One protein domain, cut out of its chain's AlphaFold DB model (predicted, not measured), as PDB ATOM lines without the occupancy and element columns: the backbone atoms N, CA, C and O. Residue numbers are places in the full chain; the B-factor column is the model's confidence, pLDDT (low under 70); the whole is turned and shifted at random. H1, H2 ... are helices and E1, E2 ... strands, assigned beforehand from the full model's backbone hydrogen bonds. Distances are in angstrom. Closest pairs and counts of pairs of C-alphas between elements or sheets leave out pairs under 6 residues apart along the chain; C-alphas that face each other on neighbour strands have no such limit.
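This is residues 4 to 87 of the 482 residues of an uncharacterized protein of Steinernema carpocapsae (UniProt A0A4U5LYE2). With little regular structure, two small three-stranded sheets, E2 E1 E6 and E3 E4 E5, sit next to each other amid loops, with the short helix H1 at one far end. The 84 printed residues, 30 in named elements, mostly strand, run E1 H1 E2 E3 E4 E5 E6; the first sheet is mixed, the second antiparallel. The whole is compact, with a radius of gyration of the C-alphas of 12.2 A and spans of 38 by 26 by 20 A.

E1, residues 4 to 7, is antiparallel to E6, residues 72 to 75 (N 4 to O 75, 2.9 A), and parallel to E2, residues 41 to 45 (N 5 to O 44, 2.8 A). H1, residues 18 to 23, makes with E1 and E2 a strand-helix-strand unit, a helix between parallel neighbours, its crossover right-handed; 0 of 2 O i to N i+4 pairs and 2 of 3 O i to N i+3 pairs are within hydrogen-bond range. E3, residues 53 to 55, E4, 59 to 62, and E5, 65 to 68, form a meander of antiparallel hairpins (N 53 to O 61, 2.9 A; N 60 to O 67, 2.8 A), which H1 only grazes.

E2 spans 13.4 A. E1 begins at C-alpha 4 (20.672, 27.042, 99.892); E6 ends at C-alpha 75 (23.557, 26.597, 104.207).

The printed part has no cut. The H1 to E2 link is long. Residues 19 to 24, 82 and 86 to 87 are under pLDDT 70.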
ATOM      1  N   VAL A   4      21.854  27.912  99.884       93.50
ATOM      2  CA  VAL A   4      20.672  27.042  99.892       93.50
ATOM      3  C   VAL A   4      19.889  27.259 101.185       93.50
ATOM      4  O   VAL A   4      20.470  27.357 102.267       93.50
ATOM      5  N   ILE A   5      18.566  27.356 101.058       92.31
ATOM      6  CA  ILE A   5      17.621  27.453 102.171       92.31
ATOM      7  C   ILE A   5      16.793  26.180 102.218       92.31
ATOM      8  O   ILE A   5      16.017  25.894 101.298       92.31
ATOM      9  N   LEU A   6      16.928  25.455 103.323       91.31
ATOM     10  CA  LEU A   6      16.063  24.346 103.677       91.31
ATOM     11  C   LEU A   6      14.918  24.885 104.536       91.31
ATOM     12  O   LEU A   6      15.116  25.393 105.638       91.31
ATOM     13  N   ARG A   7      13.687  24.779 104.041       86.44
ATOM     14  CA  ARG A   7      12.507  25.052 104.864       86.44
ATOM     15  C   ARG A   7      12.310  23.885 105.832       86.44
ATOM     16  O   ARG A   7      12.041  22.771 105.378       86.44
ATOM     17  N   ASN A   8      12.325  24.160 107.135       81.62
ATOM     18  CA  ASN A   8      11.975  23.170 108.149       81.62
ATOM     19  C   ASN A   8      10.574  22.590 107.861       81.62
ATOM     20  O   ASN A   8       9.602  23.325 107.683       81.62
ATOM     21  N   SER A   9      10.462  21.262 107.779       82.81
ATOM     22  CA  SER A   9       9.243  20.579 107.314       82.81
ATOM     23  C   SER A   9       8.026  20.767 108.224       82.81
ATOM     24  O   SER A   9       6.903  20.535 107.782       82.81
ATOM     25  N   LYS A  10       8.233  21.210 109.471       85.38
ATOM     26  CA  LYS A  10       7.174  21.494 110.450       85.38
ATOM     27  C   LYS A  10       6.565  22.891 110.296       85.38
ATOM     28  O   LYS A  10       5.567  23.192 110.944       85.38
ATOM     29  N   VAL A  11       7.169  23.754 109.479       82.12
ATOM     30  CA  VAL A  11       6.758  25.154 109.333       82.12
ATOM     31  C   VAL A  11       5.663  25.252 108.270       82.12
ATOM     32  O   VAL A  11       5.900  24.857 107.122       82.12
ATOM     33  N   PRO A  12       4.471  25.780 108.609       85.50
ATOM     34  CA  PRO A  12       3.392  25.924 107.646       85.50
ATOM     35  C   PRO A  12       3.813  26.907 106.553       85.50
ATOM     36  O   PRO A  12       4.282  28.011 106.834       85.50
ATOM     37  N   VAL A  13       3.623  26.507 105.297       89.12
ATOM     38  CA  VAL A  13       3.812  27.409 104.162       89.12
ATOM     39  C   VAL A  13       2.473  27.961 103.746       89.12
ATOM     40  O   VAL A  13       1.531  27.222 103.471       89.12
ATOM     41  N   ILE A  14       2.417  29.283 103.696       91.75
ATOM     42  CA  ILE A  14       1.232  30.018 103.299       91.75
ATOM     43  C   ILE A  14       1.351  30.244 101.785       91.75
ATOM     44  O   ILE A  14       2.389  30.744 101.336       91.75
ATOM     45  N   PRO A  15       0.339  29.911 100.969       90.94
ATOM     46  CA  PRO A  15       0.285  30.379  99.590       90.94
ATOM     47  C   PRO A  15       0.389  31.912  99.548       90.94
ATOM     48  O   PRO A  15      -0.097  32.605 100.447       90.94
ATOM     49  N   TYR A  16       1.032  32.464  98.525       84.50
ATOM     50  CA  TYR A  16       1.029  33.906  98.294       84.50
ATOM     51  C   TYR A  16       0.705  34.194  96.838       84.50
ATOM     52  O   TYR A  16       1.159  33.488  95.941       84.50
ATOM     53  N   ASP A  17      -0.067  35.252  96.622       80.75
ATOM     54  CA  ASP A  17      -0.254  35.811  95.294       80.75
ATOM     55  C   ASP A  17       0.993  36.617  94.915       80.75
ATOM     56  O   ASP A  17       1.499  37.409  95.719       80.75
ATOM     57  N   THR A  18       1.468  36.450  93.686       73.38
ATOM     58  CA  THR A  18       2.442  37.335  93.043       73.38
ATOM     59  C   THR A  18       2.128  38.824  93.213       73.38
ATOM     60  O   THR A  18       3.061  39.604  93.400       73.38
ATOM     61  N   GLU A  19       0.857  39.231  93.260       69.56
ATOM     62  CA  GLU A  19       0.476  40.622  93.532       69.56
ATOM     63  C   GLU A  19       0.957  41.111  94.910       69.56
ATOM     64  O   GLU A  19       1.381  42.263  95.037       69.56
ATOM     65  N   THR A  20       1.013  40.234  95.923       64.69
ATOM     66  CA  THR A  20       1.507  40.581  97.272       64.69
ATOM     67  C   THR A  20       3.021  40.780  97.345       64.69
ATOM     68  O   THR A  20       3.499  41.422  98.280       64.69
ATOM     69  N   LEU A  21       3.792  40.310  96.353       64.19
ATOM     70  CA  LEU A  21       5.204  40.687  96.239       64.19
ATOM     71  C   LEU A  21       5.343  42.174  95.888       64.19
ATOM     72  O   LEU A  21       6.218  42.839  96.436       64.19
ATOM     73  N   SER A  22       4.457  42.710  95.040       60.91
ATOM     74  CA  SER A  22       4.523  44.078  94.492       60.91
ATOM     75  C   SER A  22       4.479  45.187  95.547       60.91
ATOM     76  O   SER A  22       5.028  46.266  95.327       60.91
ATOM     77  N   SER A  23       3.799  44.953  96.674       61.16
ATOM     78  CA  SER A  23       3.642  45.934  97.756       61.16
ATOM     79  C   SER A  23       4.783  45.902  98.775       61.16
ATOM     80  O   SER A  23       4.989  46.874  99.505       61.16
ATOM     81  N   SER A  24       5.549  44.809  98.820       68.88
ATOM     82  CA  SER A  24       6.645  44.621  99.769       68.88
ATOM     83  C   SER A  24       7.997  44.921  99.122       68.88
ATOM     84  O   SER A  24       8.268  44.556  97.980       68.88
ATOM     85  N   ARG A  25       8.897  45.579  99.861       78.31
ATOM     86  CA  ARG A  25      10.297  45.653  99.435       78.31
ATOM     87  C   ARG A  25      10.929  44.283  99.617       78.31
ATOM     88  O   ARG A  25      11.064  43.826 100.753       78.31
ATOM     89  N   ILE A  26      11.324  43.676  98.504       85.62
ATOM     90  CA  ILE A  26      11.999  42.383  98.464       85.62
ATOM     91  C   ILE A  26      13.442  42.515  97.972       85.62
ATOM     92  O   ILE A  26      13.742  43.306  97.078       85.62
ATOM     93  N   THR A  27      14.329  41.700  98.534       87.50
ATOM     94  CA  THR A  27      15.683  41.451  98.024       87.50
ATOM     95  C   THR A  27      15.814  39.983  97.629       87.50
ATOM     96  O   THR A  27      15.220  39.117  98.263       87.50
ATOM     97  N   SER A  28      16.592  39.679  96.592       87.56
ATOM     98  CA  SER A  28      16.992  38.303  96.252       87.56
ATOM     99  C   SER A  28      18.319  37.892  96.899       87.56
ATOM    100  O   SER A  28      18.790  36.778  96.682       87.56
ATOM    101  N   GLN A  29      18.948  38.793  97.663       89.69
ATOM    102  CA  GLN A  29      20.251  38.591  98.290       89.69
ATOM    103  C   GLN A  29      20.194  38.843  99.795       89.69
ATOM    104  O   GLN A  29      19.641  39.848 100.248       89.69
ATOM    105  N   LEU A  30      20.832  37.950 100.546       87.44
ATOM    106  CA  LEU A  30      20.956  37.990 102.001       87.44
ATOM    107  C   LEU A  30      22.395  37.591 102.379       87.44
ATOM    108  O   LEU A  30      23.014  36.771 101.696       87.44
ATOM    109  N   ILE A  31      22.953  38.198 103.427       86.94
ATOM    110  CA  ILE A  31      24.249  37.795 104.002       86.94
ATOM    111  C   ILE A  31      24.036  36.488 104.773       86.94
ATOM    112  O   ILE A  31      23.008  36.343 105.425       86.94
ATOM    113  N   CYS A  32      24.992  35.553 104.729       87.06
ATOM    114  CA  CYS A  32      24.920  34.314 105.509       87.06
ATOM    115  C   CYS A  32      24.522  34.592 106.974       87.06
ATOM    116  O   CYS A  32      25.273  35.292 107.660       87.06
ATOM    117  N   PRO A  33      23.401  34.042 107.487       84.88
ATOM    118  CA  PRO A  33      22.955  34.302 108.859       84.88
ATOM    119  C   PRO A  33      23.978  33.869 109.918       84.88
ATOM    120  O   PRO A  33      24.233  34.610 110.866       84.88
ATOM    121  N   SER A  34      24.674  32.753 109.679       83.19
ATOM    122  CA  SER A  34      25.817  32.270 110.474       83.19
ATOM    123  C   SER A  34      27.103  33.109 110.315       83.19
ATOM    124  O   SER A  34      28.143  32.767 110.868       83.19
ATOM    125  N   ARG A  35      27.054  34.212 109.550       84.94
ATOM    126  CA  ARG A  35      28.133  35.193 109.296       84.94
ATOM    127  C   ARG A  35      29.448  34.638 108.739       84.94
ATOM    128  O   ARG A  35      30.482  35.292 108.837       84.94
ATOM    129  N   CYS A  36      29.406  33.482 108.084       85.81
ATOM    130  CA  CYS A  36      30.573  32.853 107.456       85.81
ATOM    131  C   CYS A  36      31.192  33.721 106.345       85.81
ATOM    132  O   CYS A  36      32.384  33.641 106.076       85.81
ATOM    133  N   THR A  37      30.387  34.599 105.743       84.38
ATOM    134  CA  THR A  37      30.826  35.668 104.844       84.38
ATOM    135  C   THR A  37      30.025  36.940 105.120       84.38
ATOM    136  O   THR A  37      28.862  36.869 105.513       84.38
ATOM    137  N   ASN A  38      30.636  38.106 104.888       80.88
ATOM    138  CA  ASN A  38      29.978  39.420 104.959       80.88
ATOM    139  C   ASN A  38      29.433  39.892 103.594       80.88
ATOM    140  O   ASN A  38      28.894  40.997 103.484       80.88
ATOM    141  N   VAL A  39      29.601  39.083 102.544       83.38
ATOM    142  CA  VAL A  39      29.143  39.386 101.185       83.38
ATOM    143  C   VAL A  39      27.688  38.916 101.025       83.38
ATOM    144  O   VAL A  39      27.413  37.740 101.269       83.38
ATOM    145  N   PRO A  40      26.743  39.783 100.613       87.56
ATOM    146  CA  PRO A  40      25.393  39.351 100.262       87.56
ATOM    147  C   PRO A  40      25.432  38.362  99.094       87.56
ATOM    148  O   PRO A  40      26.111  38.603  98.095       87.56
ATOM    149  N   MET A  41      24.693  37.261  99.203       90.94
ATOM    150  CA  MET A  41      24.631  36.230  98.167       90.94
ATOM    151  C   MET A  41      23.177  35.902  97.810       90.94
ATOM    152  O   MET A  41      22.301  36.064  98.662       90.94
ATOM    153  N   PRO A  42      22.889  35.472  96.568       93.81
ATOM    154  CA  PRO A  42      21.574  34.951  96.212       93.81
ATOM    155  C   PRO A  42      21.320  33.601  96.888       93.81
ATOM    156  O   PRO A  42      22.270  32.864  97.157       93.81
ATOM    157  N   TRP A  43      20.051  33.264  97.113       94.12
ATOM    158  CA  TRP A  43      19.644  32.017  97.769       94.12
ATOM    159  C   TRP A  43      18.638  31.233  96.929       94.12
ATOM    160  O   TRP A  43      17.788  31.823  96.260       94.12
ATOM    161  N   LEU A  44      18.732  29.906  96.977       95.56
ATOM    162  CA  LEU A  44      17.814  28.966  96.331       95.56
ATOM    163  C   LEU A  44      17.069  28.148  97.390       95.56
ATOM    164  O   LEU A  44      17.646  27.769  98.408       95.56
ATOM    165  N   CYS A  45      15.799  27.846  97.144       94.62
ATOM    166  CA  CYS A  45      15.025  26.946  97.991       94.62
ATOM    167  C   CYS A  45      15.391  25.495  97.663       94.62
ATOM    168  O   CYS A  45      15.243  25.080  96.516       94.62
ATOM    169  N   GLU A  46      15.803  24.705  98.655       94.38
ATOM    170  CA  GLU A  46      16.218  23.310  98.435       94.38
ATOM    171  C   GLU A  46      15.084  22.435  97.873       94.38
ATOM    172  O   GLU A  46      15.325  21.544  97.068       94.38
ATOM    173  N   THR A  47      13.829  22.727  98.236       92.50
ATOM    174  CA  THR A  47      12.659  21.929  97.831       92.50
ATOM    175  C   THR A  47      12.235  22.135  96.372       92.50
ATOM    176  O   THR A  47      11.763  21.191  95.750       92.50
ATOM    177  N   CYS A  48      12.362  23.348  95.822       94.31
ATOM    178  CA  CYS A  48      11.900  23.661  94.457       94.31
ATOM    179  C   CYS A  48      12.997  24.168  93.510       94.31
ATOM    180  O   CYS A  48      12.706  24.462  92.354       94.31
ATOM    181  N   GLY A  49      14.233  24.341  93.986       94.38
ATOM    182  CA  GLY A  49      15.352  24.913  93.227       94.38
ATOM    183  C   GLY A  49      15.202  26.398  92.861       94.38
ATOM    184  O   GLY A  49      16.154  27.002  92.370       94.38
ATOM    185  N   ALA A  50      14.035  27.004  93.093       95.12
ATOM    186  CA  ALA A  50      13.743  28.377  92.703       95.12
ATOM    187  C   ALA A  50      14.470  29.408  93.593       95.12
ATOM    188  O   ALA A  50      14.717  29.132  94.775       95.12
ATOM    189  N   PRO A  51      14.761  30.617  93.071       95.44
ATOM    190  CA  PRO A  51      15.259  31.730  93.873       95.44
ATOM    191  C   PRO A  51      14.344  32.053  95.057       95.44
ATOM    192  O   PRO A  51      13.119  32.065  94.917       95.44
ATOM    193  N   VAL A  52      14.950  32.348  96.207       94.12
ATOM    194  CA  VAL A  52      14.250  32.872  97.383       94.12
ATOM    195  C   VAL A  52      14.361  34.391  97.397       94.12
ATOM    196  O   VAL A  52      15.450  34.953  97.265       94.12
ATOM    197  N   PHE A  53      13.223  35.048  97.585       93.31
ATOM    198  CA  PHE A  53      13.141  36.476  97.867       93.31
ATOM    199  C   PHE A  53      12.862  36.685  99.356       93.31
ATOM    200  O   PHE A  53      12.141  35.898  99.962       93.31
ATOM    201  N   PHE A  54      13.405  37.752  99.931       90.44
ATOM    202  CA  PHE A  54      13.251  38.119 101.339       90.44
ATOM    203  C   PHE A  54      12.583  39.486 101.430       90.44
ATOM    204  O   PHE A  54      13.086  40.432 100.820       90.44
ATOM    205  N   SER A  55      11.491  39.617 102.184       88.38
ATOM    206  CA  SER A  55      10.917  40.929 102.506       88.38
ATOM    207  C   SER A  55      11.496  41.505 103.796       88.38
ATOM    208  O   SER A  55      11.976  40.780 104.665       88.38
ATOM    209  N   LEU A  56      11.361  42.824 103.954       78.44
ATOM    210  CA  LEU A  56      11.722  43.561 105.178       78.44
ATOM    211  C   LEU A  56      10.815  43.278 106.393       78.44
ATOM    212  O   LEU A  56      10.839  44.019 107.376       78.44
ATOM    213  N   SER A  57       9.928  42.292 106.286       78.31
ATOM    214  CA  SER A  57       8.970  41.900 107.324       78.31
ATOM    215  C   SER A  57       9.202  40.458 107.777       78.31
ATOM    216  O   SER A  57       8.276  39.813 108.261       78.31
ATOM    217  N   ASP A  58      10.422  39.957 107.573       84.50
ATOM    218  CA  ASP A  58      10.871  38.612 107.938       84.50
ATOM    219  C   ASP A  58      10.083  37.482 107.259       84.50
ATOM    220  O   ASP A  58       9.818  36.440 107.862       84.50
ATOM    221  N   TRP A  59       9.788  37.637 105.958       89.38
ATOM    222  CA  TRP A  59       9.257  36.559 105.107       89.38
ATOM    223  C   TRP A  59      10.194  36.180 103.954       89.38
ATOM    224  O   TRP A  59      10.674  37.040 103.215       89.38
ATOM    225  N   CYS A  60      10.394  34.873 103.782       91.50
ATOM    226  CA  CYS A  60      10.926  34.230 102.585       91.50
ATOM    227  C   CYS A  60       9.783  33.918 101.609       91.50
ATOM    228  O   CYS A  60       8.698  33.521 102.036       91.50
ATOM    229  N   TYR A  61      10.050  34.016 100.306       93.88
ATOM    230  CA  TYR A  61       9.114  33.703  99.221       93.88
ATOM    231  C   TYR A  61       9.828  32.883  98.141       93.88
ATOM    232  O   TYR A  61      10.880  33.292  97.648       93.88
ATOM    233  N   CYS A  62       9.255  31.746  97.751       94.12
ATOM    234  CA  CYS A  62       9.663  30.950  96.585       94.12
ATOM    235  C   CYS A  62       8.445  30.200  96.014       94.12
ATOM    236  O   CYS A  62       7.351  30.301  96.560       94.12
ATOM    237  N   TYR A  63       8.601  29.387  94.964       93.69
ATOM    238  CA  TYR A  63       7.469  28.649  94.371       93.69
ATOM    239  C   TYR A  63       6.753  27.664  95.316       93.69
ATOM    240  O   TYR A  63       5.637  27.254  95.019       93.69
ATOM    241  N   CYS A  64       7.334  27.310  96.467       92.50
ATOM    242  CA  CYS A  64       6.615  26.556  97.499       92.50
ATOM    243  C   CYS A  64       5.555  27.396  98.242       92.50
ATOM    244  O   CYS A  64       4.655  26.817  98.842       92.50
ATOM    245  N   GLY A  65       5.683  28.728  98.243       93.69
ATOM    246  CA  GLY A  65       4.888  29.688  99.016       93.69
ATOM    247  C   GLY A  65       5.760  30.580  99.915       93.69
ATOM    248  O   GLY A  65       6.971  30.692  99.705       93.69
ATOM    249  N   LYS A  66       5.145  31.236 100.911       93.75
ATOM    250  CA  LYS A  66       5.818  32.132 101.869       93.75
ATOM    251  C   LYS A  66       5.908  31.519 103.267       93.75
ATOM    252  O   LYS A  66       4.990  30.831 103.718       93.75
ATOM    253  N   TYR A  67       7.011  31.790 103.953       92.44
ATOM    254  CA  TYR A  67       7.313  31.320 105.310       92.44
ATOM    255  C   TYR A  67       8.220  32.328 106.025       92.44
ATOM    256  O   TYR A  67       8.866  33.147 105.374       92.44
ATOM    257  N   ASN A  68       8.247  32.312 107.359       88.56
ATOM    258  CA  ASN A  68       9.070  33.251 108.122       88.56
ATOM    259  C   ASN A  68      10.573  32.950 107.935       88.56
ATOM    260  O   ASN A  68      10.967  31.786 107.874       88.56
ATOM    261  N   VAL A  69      11.409  33.989 107.852       87.44
ATOM    262  CA  VAL A  69      12.852  33.862 107.555       87.44
ATOM    263  C   VAL A  69      13.603  33.144 108.691       87.44
ATOM    264  O   VAL A  69      14.491  32.340 108.414       87.44
ATOM    265  N   ASN A  70      13.185  33.320 109.950       84.69
ATOM    266  CA  ASN A  70      13.759  32.624 111.114       84.69
ATOM    267  C   ASN A  70      13.313  31.153 111.215       84.69
ATOM    268  O   ASN A  70      13.878  30.375 111.977       84.69
ATOM    269  N   ALA A  71      12.296  30.757 110.446       85.56
ATOM    270  CA  ALA A  71      11.749  29.402 110.423       85.56
ATOM    271  C   ALA A  71      12.408  28.512 109.342       85.56
ATOM    272  O   ALA A  71      11.909  27.437 109.004       85.56
ATOM    273  N   ALA A  72      13.523  28.972 108.772       88.62
ATOM    274  CA  ALA A  72      14.288  28.267 107.760       88.62
ATOM    275  C   ALA A  72      15.720  27.988 108.234       88.62
ATOM    276  O   ALA A  72      16.268  28.687 109.084       88.62
ATOM    277  N   GLU A  73      16.320  26.953 107.663       90.81
ATOM    278  CA  GLU A  73      17.683  26.525 107.941       90.81
ATOM    279  C   GLU A  73      18.567  26.922 106.755       90.81
ATOM    280  O   GLU A  73      18.215  26.722 105.588       90.81
ATOM    281  N   TYR A  74      19.714  27.527 107.051       90.81
ATOM    282  CA  TYR A  74      20.577  28.140 106.044       90.81
ATOM    283  C   TYR A  74      21.832  27.309 105.849       90.81
ATOM    284  O   TYR A  74      22.426  26.871 106.831       90.81
ATOM    285  N   ARG A  75      22.264  27.167 104.594       91.31
ATOM    286  CA  ARG A  75      23.557  26.597 104.207       91.31
ATOM    287  C   ARG A  75      24.207  27.484 103.146       91.31
ATOM    288  O   ARG A  75      23.716  27.567 102.019       91.31
ATOM    289  N   CYS A  76      25.287  28.183 103.491       90.81
ATOM    290  CA  CYS A  76      26.106  28.876 102.491       90.81
ATOM    291  C   CYS A  76      27.179  27.932 101.906       90.81
ATOM    292  O   CYS A  76      27.235  26.759 102.258       90.81
ATOM    293  N   ASN A  77      28.010  28.419 100.979       86.56
ATOM    294  CA  ASN A  77      29.070  27.609 100.350       86.56
ATOM    295  C   ASN A  77      30.450  27.814 101.004       86.56
ATOM    296  O   ASN A  77      31.465  27.470 100.402       86.56
ATOM    297  N   GLU A  78      30.506  28.438 102.182       88.56
ATOM    298  CA  GLU A  78      31.755  28.575 102.931       88.56
ATOM    299  C   GLU A  78      32.058  27.258 103.672       88.56
ATOM    300  O   GLU A  78      31.133  26.685 104.255       88.56
ATOM    301  N   PRO A  79      33.322  26.793 103.740       79.94
ATOM    302  CA  PRO A  79      33.672  25.501 104.353       79.94
ATOM    303  C   PRO A  79      33.283  25.347 105.832       79.94
ATOM    304  O   PRO A  79      33.231  24.242 106.353       79.94
ATOM    305  N   GLY A  80      33.019  26.453 106.535       78.31
ATOM    306  CA  GLY A  80      32.545  26.434 107.923       78.31
ATOM    307  C   GLY A  80      31.036  26.209 108.083       78.31
ATOM    308  O   GLY A  80      30.560  26.197 109.215       78.31
ATOM    309  N   HIS A  81      30.270  26.084 106.991       80.31
ATOM    310  CA  HIS A  81      28.801  26.058 107.018       80.31
ATOM    311  C   HIS A  81      28.204  24.963 106.134       80.31
ATOM    312  O   HIS A  81      27.253  25.191 105.395       80.31
ATOM    313  N   GLU A  82      28.766  23.759 106.200       67.06
ATOM    314  CA  GLU A  82      28.339  22.626 105.366       67.06
ATOM    315  C   GLU A  82      26.955  22.065 105.739       67.06
ATOM    316  O   GLU A  82      26.307  21.414 104.917       67.06
ATOM    317  N   LEU A  83      26.486  22.331 106.964       70.81
ATOM    318  CA  LEU A  83      25.213  21.850 107.499       70.81
ATOM    319  C   LEU A  83      24.192  22.981 107.608       70.81
ATOM    320  O   LEU A  83      24.523  24.097 108.011       70.81
ATOM    321  N   ALA A  84      22.937  22.664 107.284       72.75
ATOM    322  CA  ALA A  84      21.823  23.580 107.457       72.75
ATOM    323  C   ALA A  84      21.607  23.846 108.956       72.75
ATOM    324  O   ALA A  84      21.381  22.921 109.736       72.75
ATOM    325  N   THR A  85      21.714  25.110 109.367       70.00
ATOM    326  CA  THR A  85      21.540  25.516 110.769       70.00
ATOM    327  C   THR A  85      20.320  26.422 110.912       70.00
ATOM    328  O   THR A  85      20.220  27.393 110.151       70.00
ATOM    329  N   PRO A  86      19.429  26.183 111.896       67.38
ATOM    330  CA  PRO A  86      18.471  27.190 112.341       67.38
ATOM    331  C   PRO A  86      19.219  28.468 112.731       67.38
ATOM    332  O   PRO A  86      20.329  28.402 113.267       67.38
ATOM    333  N   THR A  87      18.672  29.644 112.429       63.59
ATOM    334  CA  THR A  87      19.315  30.908 112.813       63.59
ATOM    335  C   THR A  87      18.283  31.973 113.149       63.59
ATOM    336  O   THR A  87      17.513  32.387 112.289       63.59
TER     337      THR A  87